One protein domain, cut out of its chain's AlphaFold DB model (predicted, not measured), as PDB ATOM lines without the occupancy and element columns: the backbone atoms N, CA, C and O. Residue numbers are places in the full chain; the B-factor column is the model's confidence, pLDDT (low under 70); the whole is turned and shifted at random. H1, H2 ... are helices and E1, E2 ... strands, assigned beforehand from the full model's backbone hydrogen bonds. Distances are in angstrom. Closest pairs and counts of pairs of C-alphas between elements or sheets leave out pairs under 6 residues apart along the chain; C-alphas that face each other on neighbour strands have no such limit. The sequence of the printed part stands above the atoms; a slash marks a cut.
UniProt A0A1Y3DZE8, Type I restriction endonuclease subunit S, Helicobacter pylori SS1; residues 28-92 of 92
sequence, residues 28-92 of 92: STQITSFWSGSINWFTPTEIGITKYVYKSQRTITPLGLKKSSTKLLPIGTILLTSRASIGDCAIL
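What this domain is: This is residues 28 to 92 of the 92 residues of the protein "Type I restriction endonuclease subunit S" of Helicobacter pylori SS1 (UniProt A0A1Y3DZE8). With little regular structure, this is mostly loop: two small antiparallel hairpins, E1 with E2 and E3 with E4, sit at opposite ends, and short helix H1 follows E2. The loop of residues 42 to 57 reaches from E1 towards E4 and folds back to E2. The 65 printed residues run E1, E2, H1, E3, E4, of mixed class, with 21 in named elements; the whole is compact, radius of gyration of the C-alphas 12.1 A, spanning 31 by 23 by 18 A.

How they stand to each other: E1, residues 35 to 41, and E2, residues 58 to 60, form a hairpin; N 36 and O 59 are 2.9 A apart, within hydrogen-bond range. H1, residues 62 to 66, comes closest to E1 at the C-alphas of Trp 35 and Gly 64, 6.7 A; its O i to N i+4 pair is within hydrogen-bond range. E3, residues 78 to 80, and E4, residues 89 to 91, form the other hairpin, with N 79 and O 90 2.8 A apart. E1 and E2 are apart from E3 and E4.

Where its parts are: E1 measures 9.5 A from C-alpha 35 at (41.415, 30.020, -14.794); E2 7.0 A, H1 6.2 A, E3 6.3 A; E4 7.1 A, to C-alpha 91 at (37.966, 7.115, -16.948).

The domain as a whole: The printed part has no cut. The links E1 to E2 and H1 to E3 are long. No printed residue is under pLDDT 70.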
ATOM      1  N   SER A  28      44.663  30.089 -22.829       97.00
ATOM      2  CA  SER A  28      45.841  30.948 -22.660       97.00
ATOM      3  C   SER A  28      46.185  31.112 -21.175       97.00
ATOM      4  O   SER A  28      45.358  31.562 -20.379       97.00
ATOM      5  N   THR A  29      47.412  30.757 -20.791       96.19
ATOM      6  CA  THR A  29      47.906  30.882 -19.409       96.19
ATOM      7  C   THR A  29      48.119  32.333 -18.989       96.19
ATOM      8  O   THR A  29      48.160  32.619 -17.798       96.19
ATOM      9  N   GLN A  30      48.207  33.251 -19.955       97.75
ATOM     10  CA  GLN A  30      48.381  34.685 -19.716       97.75
ATOM     11  C   GLN A  30      47.064  35.381 -19.344       97.75
ATOM     12  O   GLN A  30      47.077  36.467 -18.771       97.75
ATOM     13  N   ILE A  31      45.917  34.770 -19.659       97.50
ATOM     14  CA  ILE A  31      44.598  35.350 -19.397       97.50
ATOM     15  C   ILE A  31      44.051  34.751 -18.104       97.50
ATOM     16  O   ILE A  31      43.427  33.692 -18.101       97.50
ATOM     17  N   THR A  32      44.278  35.438 -16.988       97.69
ATOM     18  CA  THR A  32      43.892  34.972 -15.644       97.69
ATOM     19  C   THR A  32      42.393  34.701 -15.506       97.69
ATOM     20  O   THR A  32      42.013  33.751 -14.829       97.69
ATOM     21  N   SER A  33      41.538  35.446 -16.218       98.06
ATOM     22  CA  SER A  33      40.078  35.247 -16.221       98.06
ATOM     23  C   SER A  33      39.617  33.915 -16.832       98.06
ATOM     24  O   SER A  33      38.439  33.560 -16.726       98.06
ATOM     25  N   PHE A  34      40.511  33.155 -17.470       98.38
ATOM     26  CA  PHE A  34      40.215  31.813 -17.982       98.38
ATOM     27  C   PHE A  34      40.368  30.716 -16.926       98.38
ATOM     28  O   PHE A  34      39.911  29.598 -17.159       98.38
ATOM     29  N   TRP A  35      40.982  31.010 -15.780       98.31
ATOM     30  CA  TRP A  35      41.415  30.020 -14.794       98.31
ATOM     31  C   TRP A  35      40.678  30.153 -13.462       98.31
ATOM     32  O   TRP A  35      39.978  31.133 -13.220       98.31
ATOM     33  N   SER A  36      40.844  29.146 -12.602       97.69
ATOM     34  CA  SER A  36      40.275  29.106 -11.246       97.69
ATOM     35  C   SER A  36      38.744  29.177 -11.228       97.69
ATOM     36  O   SER A  36      38.143  29.750 -10.324       97.69
ATOM     37  N   GLY A  37      38.110  28.604 -12.255       97.25
ATOM     38  CA  GLY A  37      36.658  28.474 -12.351       97.25
ATOM     39  C   GLY A  37      36.136  27.159 -11.773       97.25
ATOM     40  O   GLY A  37      36.779  26.514 -10.948       97.25
ATOM     41  N   SER A  38      34.961  26.744 -12.240       97.50
ATOM     42  CA  SER A  38      34.263  25.541 -11.771       97.50
ATOM     43  C   SER A  38      34.453  24.305 -12.658       97.50
ATOM     44  O   SER A  38      33.968  23.235 -12.304       97.50
ATOM     45  N   ILE A  39      35.124  24.424 -13.808       97.94
ATOM     46  CA  ILE A  39      35.239  23.336 -14.789       97.94
ATOM     47  C   ILE A  39      36.596  22.650 -14.623       97.94
ATOM     48  O   ILE A  39      37.630  23.309 -14.732       97.94
ATOM     49  N   ASN A  40      36.599  21.337 -14.386       97.75
ATOM     50  CA  ASN A  40      37.831  20.546 -14.325       97.75
ATOM     51  C   ASN A  40      38.589  20.599 -15.663       97.75
ATOM     52  O   ASN A  40      37.993  20.486 -16.735       97.75
ATOM     53  N   TRP A  41      39.910  20.750 -15.597       97.69
ATOM     54  CA  TRP A  41      40.812  20.740 -16.745       97.69
ATOM     55  C   TRP A  41      41.992  19.810 -16.455       97.69
ATOM     56  O   TRP A  41      42.914  20.174 -15.729       97.69
ATOM     57  N   PHE A  42      41.924  18.592 -16.998       95.56
ATOM     58  CA  PHE A  42      42.915  17.543 -16.767       95.56
ATOM     59  C   PHE A  42      44.134  17.690 -17.674       95.56
ATOM     60  O   PHE A  42      44.024  17.996 -18.865       95.56
ATOM     61  N   THR A  43      45.301  17.402 -17.110       94.31
ATOM     62  CA  THR A  43      46.587  17.349 -17.810       94.31
ATOM     63  C   THR A  43      47.142  15.927 -17.857       94.31
ATOM     64  O   THR A  43      46.751  15.099 -17.036       94.31
ATOM     65  N   PRO A  44      48.090  15.618 -18.766       94.00
ATOM     66  CA  PRO A  44      48.692  14.286 -18.838       94.00
ATOM     67  C   PRO A  44      49.279  13.780 -17.515       94.00
ATOM     68  O   PRO A  44      49.214  12.591 -17.249       94.00
ATOM     69  N   THR A  45      49.790  14.670 -16.658       93.38
ATOM     70  CA  THR A  45      50.376  14.303 -15.357       93.38
ATOM     71  C   THR A  45      49.357  13.800 -14.336       93.38
ATOM     72  O   THR A  45      49.746  13.335 -13.273       93.38
ATOM     73  N   GLU A  46      48.061  13.938 -14.616       94.31
ATOM     74  CA  GLU A  46      46.969  13.490 -13.743       94.31
ATOM     75  C   GLU A  46      46.332  12.178 -14.220       94.31
ATOM     76  O   GLU A  46      45.498  11.607 -13.520       94.31
ATOM     77  N   ILE A  47      46.702  11.702 -15.412       95.75
ATOM     78  CA  ILE A  47      46.140  10.502 -16.033       95.75
ATOM     79  C   ILE A  47      47.030   9.298 -15.705       95.75
ATOM     80  O   ILE A  47      48.243   9.435 -15.612       95.75
ATOM     81  N   GLY A  48      46.434   8.122 -15.492       93.12
ATOM     82  CA  GLY A  48      47.166   6.883 -15.194       93.12
ATOM     83  C   GLY A  48      47.518   6.660 -13.718       93.12
ATOM     84  O   GLY A  48      47.866   5.542 -13.347       93.12
ATOM     85  N   ILE A  49      47.362   7.667 -12.847       91.75
ATOM     86  CA  ILE A  49      47.565   7.515 -11.390       91.75
ATOM     87  C   ILE A  49      46.469   6.628 -10.780       91.75
ATOM     88  O   ILE A  49      46.730   5.756  -9.951       91.75
ATOM     89  N   THR A  50      45.223   6.852 -11.195       95.62
ATOM     90  CA  THR A  50      44.043   6.099 -10.767       95.62
ATOM     91  C   THR A  50      43.211   5.699 -11.978       95.62
ATOM     92  O   THR A  50      43.219   6.367 -13.008       95.62
ATOM     93  N   LYS A  51      42.434   4.616 -11.843       96.69
ATOM     94  CA  LYS A  51      41.524   4.155 -12.908       96.69
ATOM     95  C   LYS A  51      40.426   5.171 -13.237       96.69
ATOM     96  O   LYS A  51      39.988   5.229 -14.378       96.69
ATOM     97  N   TYR A  52      39.995   5.942 -12.241       97.81
ATOM     98  CA  TYR A  52      38.943   6.949 -12.359       97.81
ATOM     99  C   TYR A  52      39.449   8.303 -11.869       97.81
ATOM    100  O   TYR A  52      40.177   8.347 -10.869       97.81
ATOM    101  N   VAL A  53      39.050   9.385 -12.534       97.12
ATOM    102  CA  VAL A  53      39.409  10.760 -12.167       97.12
ATOM    103  C   VAL A  53      38.162  11.616 -11.976       97.12
ATOM    104  O   VAL A  53      37.278  11.633 -12.813       97.12
ATOM    105  N   TYR A  54      38.105  12.362 -10.873       95.81
ATOM    106  CA  TYR A  54      36.908  13.136 -10.498       95.81
ATOM    107  C   TYR A  54      37.180  14.634 -10.334       95.81
ATOM    108  O   TYR A  54      36.285  15.467 -10.477       95.81
ATOM    109  N   LYS A  55      38.426  14.992 -10.012       96.12
ATOM    110  CA  LYS A  55      38.847  16.366  -9.740       96.12
ATOM    111  C   LYS A  55      40.230  16.593 -10.322       96.12
ATOM    112  O   LYS A  55      41.126  15.789 -10.076       96.12
ATOM    113  N   SER A  56      40.388  17.691 -11.049       96.75
ATOM    114  CA  SER A  56      41.685  18.109 -11.567       96.75
ATOM    115  C   SER A  56      42.391  19.067 -10.605       96.75
ATOM    116  O   SER A  56      41.768  19.743  -9.780       96.75
ATOM    117  N   GLN A  57      43.710  19.160 -10.728       96.88
ATOM    118  CA  GLN A  57      44.558  20.089  -9.983       96.88
ATOM    119  C   GLN A  57      44.270  21.546 -10.359       96.88
ATOM    120  O   GLN A  57      44.392  22.445  -9.529       96.88
ATOM    121  N   ARG A  58      43.885  21.790 -11.617       97.50
ATOM    122  CA  ARG A  58      43.543  23.116 -12.140       97.50
ATOM    123  C   ARG A  58      42.150  23.113 -12.737       97.50
ATOM    124  O   ARG A  58      41.737  22.137 -13.358       97.50
ATOM    125  N   THR A  59      41.451  24.229 -12.595       98.25
ATOM    126  CA  THR A  59      40.126  24.436 -13.179       98.25
ATOM    127  C   THR A  59      40.115  25.658 -14.086       98.25
ATOM    128  O   THR A  59      40.948  26.565 -13.969       98.25
ATOM    129  N   ILE A  60      39.152  25.681 -15.000       98.44
ATOM    130  CA  ILE A  60      38.935  26.765 -15.955       98.44
ATOM    131  C   ILE A  60      37.537  27.354 -15.778       98.44
ATOM    132  O   ILE A  60      36.628  26.731 -15.222       98.44
ATOM    133  N   THR A  61      37.366  28.589 -16.230       98.44
ATOM    134  CA  THR A  61      36.069  29.269 -16.245       98.44
ATOM    135  C   THR A  61      35.276  28.901 -17.504       98.44
ATOM    136  O   THR A  61      35.861  28.476 -18.506       98.44
ATOM    137  N   PRO A  62      33.948  29.131 -17.526       98.12
ATOM    138  CA  PRO A  62      33.160  29.024 -18.757       98.12
ATOM    139  C   PRO A  62      33.697  29.905 -19.896       98.12
ATOM    140  O   PRO A  62      33.623  29.531 -21.066       98.12
ATOM    141  N   LEU A  63      34.287  31.060 -19.560       98.00
ATOM    142  CA  LEU A  63      34.948  31.930 -20.531       98.00
ATOM    143  C   LEU A  63      36.201  31.264 -21.117       98.00
ATOM    144  O   LEU A  63      36.366  31.276 -22.336       98.00
ATOM    145  N   GLY A  64      37.040  30.658 -20.272       97.62
ATOM    146  CA  GLY A  64      38.221  29.905 -20.700       97.62
ATOM    147  C   GLY A  64      37.871  28.736 -21.619       97.62
ATOM    148  O   GLY A  64      38.506  28.566 -22.658       97.62
ATOM    149  N   LEU A  65      36.805  27.995 -21.300       97.31
ATOM    150  CA  LEU A  65      36.275  26.941 -22.170       97.31
ATOM    151  C   LEU A  65      35.827  27.509 -23.528       97.31
ATOM    152  O   LEU A  65      36.245  27.020 -24.571       97.31
ATOM    153  N   LYS A  66      35.021  28.579 -23.530       96.94
ATOM    154  CA  LYS A  66      34.484  29.187 -24.761       96.94
ATOM    155  C   LYS A  66      35.562  29.813 -25.658       96.94
ATOM    156  O   LYS A  66      35.368  29.905 -26.868       96.94
ATOM    157  N   LYS A  67      36.658  30.313 -25.079       96.75
ATOM    158  CA  LYS A  67      37.723  31.057 -25.780       96.75
ATOM    159  C   LYS A  67      38.978  30.225 -26.061       96.75
ATOM    160  O   LYS A  67      40.009  30.793 -26.414       96.75
ATOM    161  N   SER A  68      38.907  28.905 -25.926       94.56
ATOM    162  CA  SER A  68      40.021  27.994 -26.205       94.56
ATOM    163  C   SER A  68      39.576  26.804 -27.054       94.56
ATOM    164  O   SER A  68      38.400  26.654 -27.383       94.56
ATOM    165  N   SER A  69      40.530  25.950 -27.431       92.44
ATOM    166  CA  SER A  69      40.258  24.668 -28.087       92.44
ATOM    167  C   SER A  69      39.882  23.550 -27.104       92.44
ATOM    168  O   SER A  69      39.663  22.420 -27.538       92.44
ATOM    169  N   THR A  70      39.797  23.835 -25.798       93.75
ATOM    170  CA  THR A  70      39.364  22.862 -24.790       93.75
ATOM    171  C   THR A  70      37.944  22.373 -25.080       93.75
ATOM    172  O   THR A  70      37.077  23.136 -25.506       93.75
ATOM    173  N   LYS A  71      37.699  21.087 -24.833       94.50
ATOM    174  CA  LYS A  71      36.399  20.443 -25.022       94.50
ATOM    175  C   LYS A  71      35.877  19.943 -23.684       94.50
ATOM    176  O   LYS A  71      36.647  19.437 -22.873       94.50
ATOM    177  N   LEU A  72      34.575  20.109 -23.466       95.69
ATOM    178  CA  LEU A  72      33.886  19.486 -22.346       95.69
ATOM    179  C   LEU A  72      33.519  18.059 -22.757       95.69
ATOM    180  O   LEU A  72      32.931  17.869 -23.820       95.69
ATOM    181  N   LEU A  73      33.895  17.082 -21.936       96.25
ATOM    182  CA  LEU A  73      33.693  15.663 -22.214       96.25
ATOM    183  C   LEU A  73      32.607  15.096 -21.287       96.25
ATOM    184  O   LEU A  73      32.523  15.525 -20.133       96.25
ATOM    185  N   PRO A  74      31.775  14.156 -21.762       95.88
ATOM    186  CA  PRO A  74      30.804  13.475 -20.914       95.88
ATOM    187  C   PRO A  74      31.500  12.546 -19.905       95.88
ATOM    188  O   PRO A  74      32.572  12.001 -20.179       95.88
ATOM    189  N   ILE A  75      30.870  12.335 -18.747       96.56
ATOM    190  CA  ILE A  75      31.313  11.347 -17.749       96.56
ATOM    191  C   ILE A  75      31.333   9.946 -18.379       96.56
ATOM    192  O   ILE A  75      30.466   9.617 -19.190       96.56
ATOM    193  N   GLY A  76      32.328   9.134 -18.026       97.00
ATOM    194  CA  GLY A  76      32.603   7.831 -18.629       97.00
ATOM    195  C   GLY A  76      33.538   7.884 -19.841       97.00
ATOM    196  O   GLY A  76      33.859   6.840 -20.406       97.00
ATOM    197  N   THR A  77      33.998   9.073 -20.250       97.56
ATOM    198  CA  THR A  77      34.975   9.211 -21.341       97.56
ATOM    199  C   THR A  77      36.333   8.645 -20.932       97.56
ATOM    200  O   THR A  77      36.832   8.923 -19.842       97.56
ATOM    201  N   ILE A  78      36.969   7.899 -21.838       97.38
ATOM    202  CA  ILE A  78      38.355   7.455 -21.673       97.38
ATOM    203  C   ILE A  78      39.288   8.626 -21.988       97.38
ATOM    204  O   ILE A  78      39.331   9.124 -23.114       97.38
ATOM    205  N   LEU A  79      40.064   9.039 -20.994       96.62
ATOM    206  CA  LEU A  79      41.185   9.952 -21.157       96.62
ATOM    207  C   LEU A  79      42.425   9.133 -21.508       96.62
ATOM    208  O   LEU A  79      42.718   8.142 -20.843       96.62
ATOM    209  N   LEU A  80      43.144   9.552 -22.547       96.06
ATOM    210  CA  LEU A  80      44.360   8.900 -23.028       96.06
ATOM    211  C   LEU A  80      45.441   9.947 -23.285       96.06
ATOM    212  O   LEU A  80      45.217  10.943 -23.983       96.06
ATOM    213  N   THR A  81      46.639   9.707 -22.773       95.19
ATOM    214  CA  THR A  81      47.809  10.536 -23.057       95.19
ATOM    215  C   THR A  81      48.461  10.111 -24.377       95.19
ATOM    216  O   THR A  81      48.908   8.983 -24.576       95.19
ATOM    217  N   SER A  82      48.544  11.052 -25.317       91.50
ATOM    218  CA  SER A  82      49.199  10.853 -26.621       91.50
ATOM    219  C   SER A  82      50.629  11.406 -26.681       91.50
ATOM    220  O   SER A  82      51.288  11.331 -27.716       91.50
ATOM    221  N   ARG A  83      51.107  12.003 -25.585       82.81
ATOM    222  CA  ARG A  83      52.435  12.620 -25.416       82.81
ATOM    223  C   ARG A  83      52.939  12.357 -23.991       82.81
ATOM    224  O   ARG A  83      52.206  11.773 -23.206       82.81
ATOM    225  N   ALA A  84      54.138  12.850 -23.657       79.44
ATOM    226  CA  ALA A  84      54.791  12.739 -22.345       79.44
ATOM    227  C   ALA A  84      54.795  11.297 -21.806       79.44
ATOM    228  O   ALA A  84      55.678  10.530 -22.179       79.44
ATOM    229  N   SER A  85      53.804  10.917 -21.000       86.81
ATOM    230  CA  SER A  85      53.581   9.545 -20.545       86.81
ATOM    231  C   SER A  85      52.634   8.788 -21.484       86.81
ATOM    232  O   SER A  85      51.475   8.558 -21.171       86.81
ATOM    233  N   ILE A  86      53.104   8.455 -22.690       93.44
ATOM    234  CA  ILE A  86      52.275   7.861 -23.756       93.44
ATOM    235  C   ILE A  86      51.587   6.572 -23.282       93.44
ATOM    236  O   ILE A  86      52.259   5.630 -22.871       93.44
ATOM    237  N   GLY A  87      50.265   6.508 -23.443       94.69
ATOM    238  CA  GLY A  87      49.472   5.304 -23.182       94.69
ATOM    239  C   GLY A  87      48.806   5.254 -21.808       94.69
ATOM    240  O   GLY A  87      47.965   4.380 -21.600       94.69
ATOM    241  N   ASP A  88      49.108   6.195 -20.911       96.38
ATOM    242  CA  ASP A  88      48.377   6.332 -19.653       96.38
ATOM    243  C   ASP A  88      46.901   6.621 -19.923       96.38
ATOM    244  O   ASP A  88      46.540   7.445 -20.774       96.38
ATOM    245  N   CYS A  89      46.038   5.949 -19.162       97.00
ATOM    246  CA  CYS A  89      44.601   6.077 -19.302       97.00
ATOM    247  C   CYS A  89      43.881   6.203 -17.960       97.00
ATOM    248  O   CYS A  89      44.328   5.702 -16.927       97.00
ATOM    249  N   ALA A  90      42.745   6.893 -17.991       97.56
ATOM    250  CA  ALA A  90      41.802   6.981 -16.885       97.56
ATOM    251  C   ALA A  90      40.386   7.197 -17.432       97.56
ATOM    252  O   ALA A  90      40.213   7.662 -18.558       97.56
ATOM    253  N   ILE A  91      39.376   6.874 -16.632       98.06
ATOM    254  CA  ILE A  91      37.966   7.115 -16.948       98.06
ATOM    255  C   ILE A  91      37.511   8.362 -16.181       98.06
ATOM    256  O   ILE A  91      37.734   8.454 -14.972       98.06
ATOM    257  N   LEU A  92      36.915   9.317 -16.896       95.88
ATOM    258  CA  LEU A  92      36.311  10.525 -16.321       95.88
ATOM    259  C   LEU A  92      35.023  10.220 -15.547       95.88
ATOM    260  O   LEU A  92      34.228   9.394 -16.050       95.88
TER     261      LEU A  92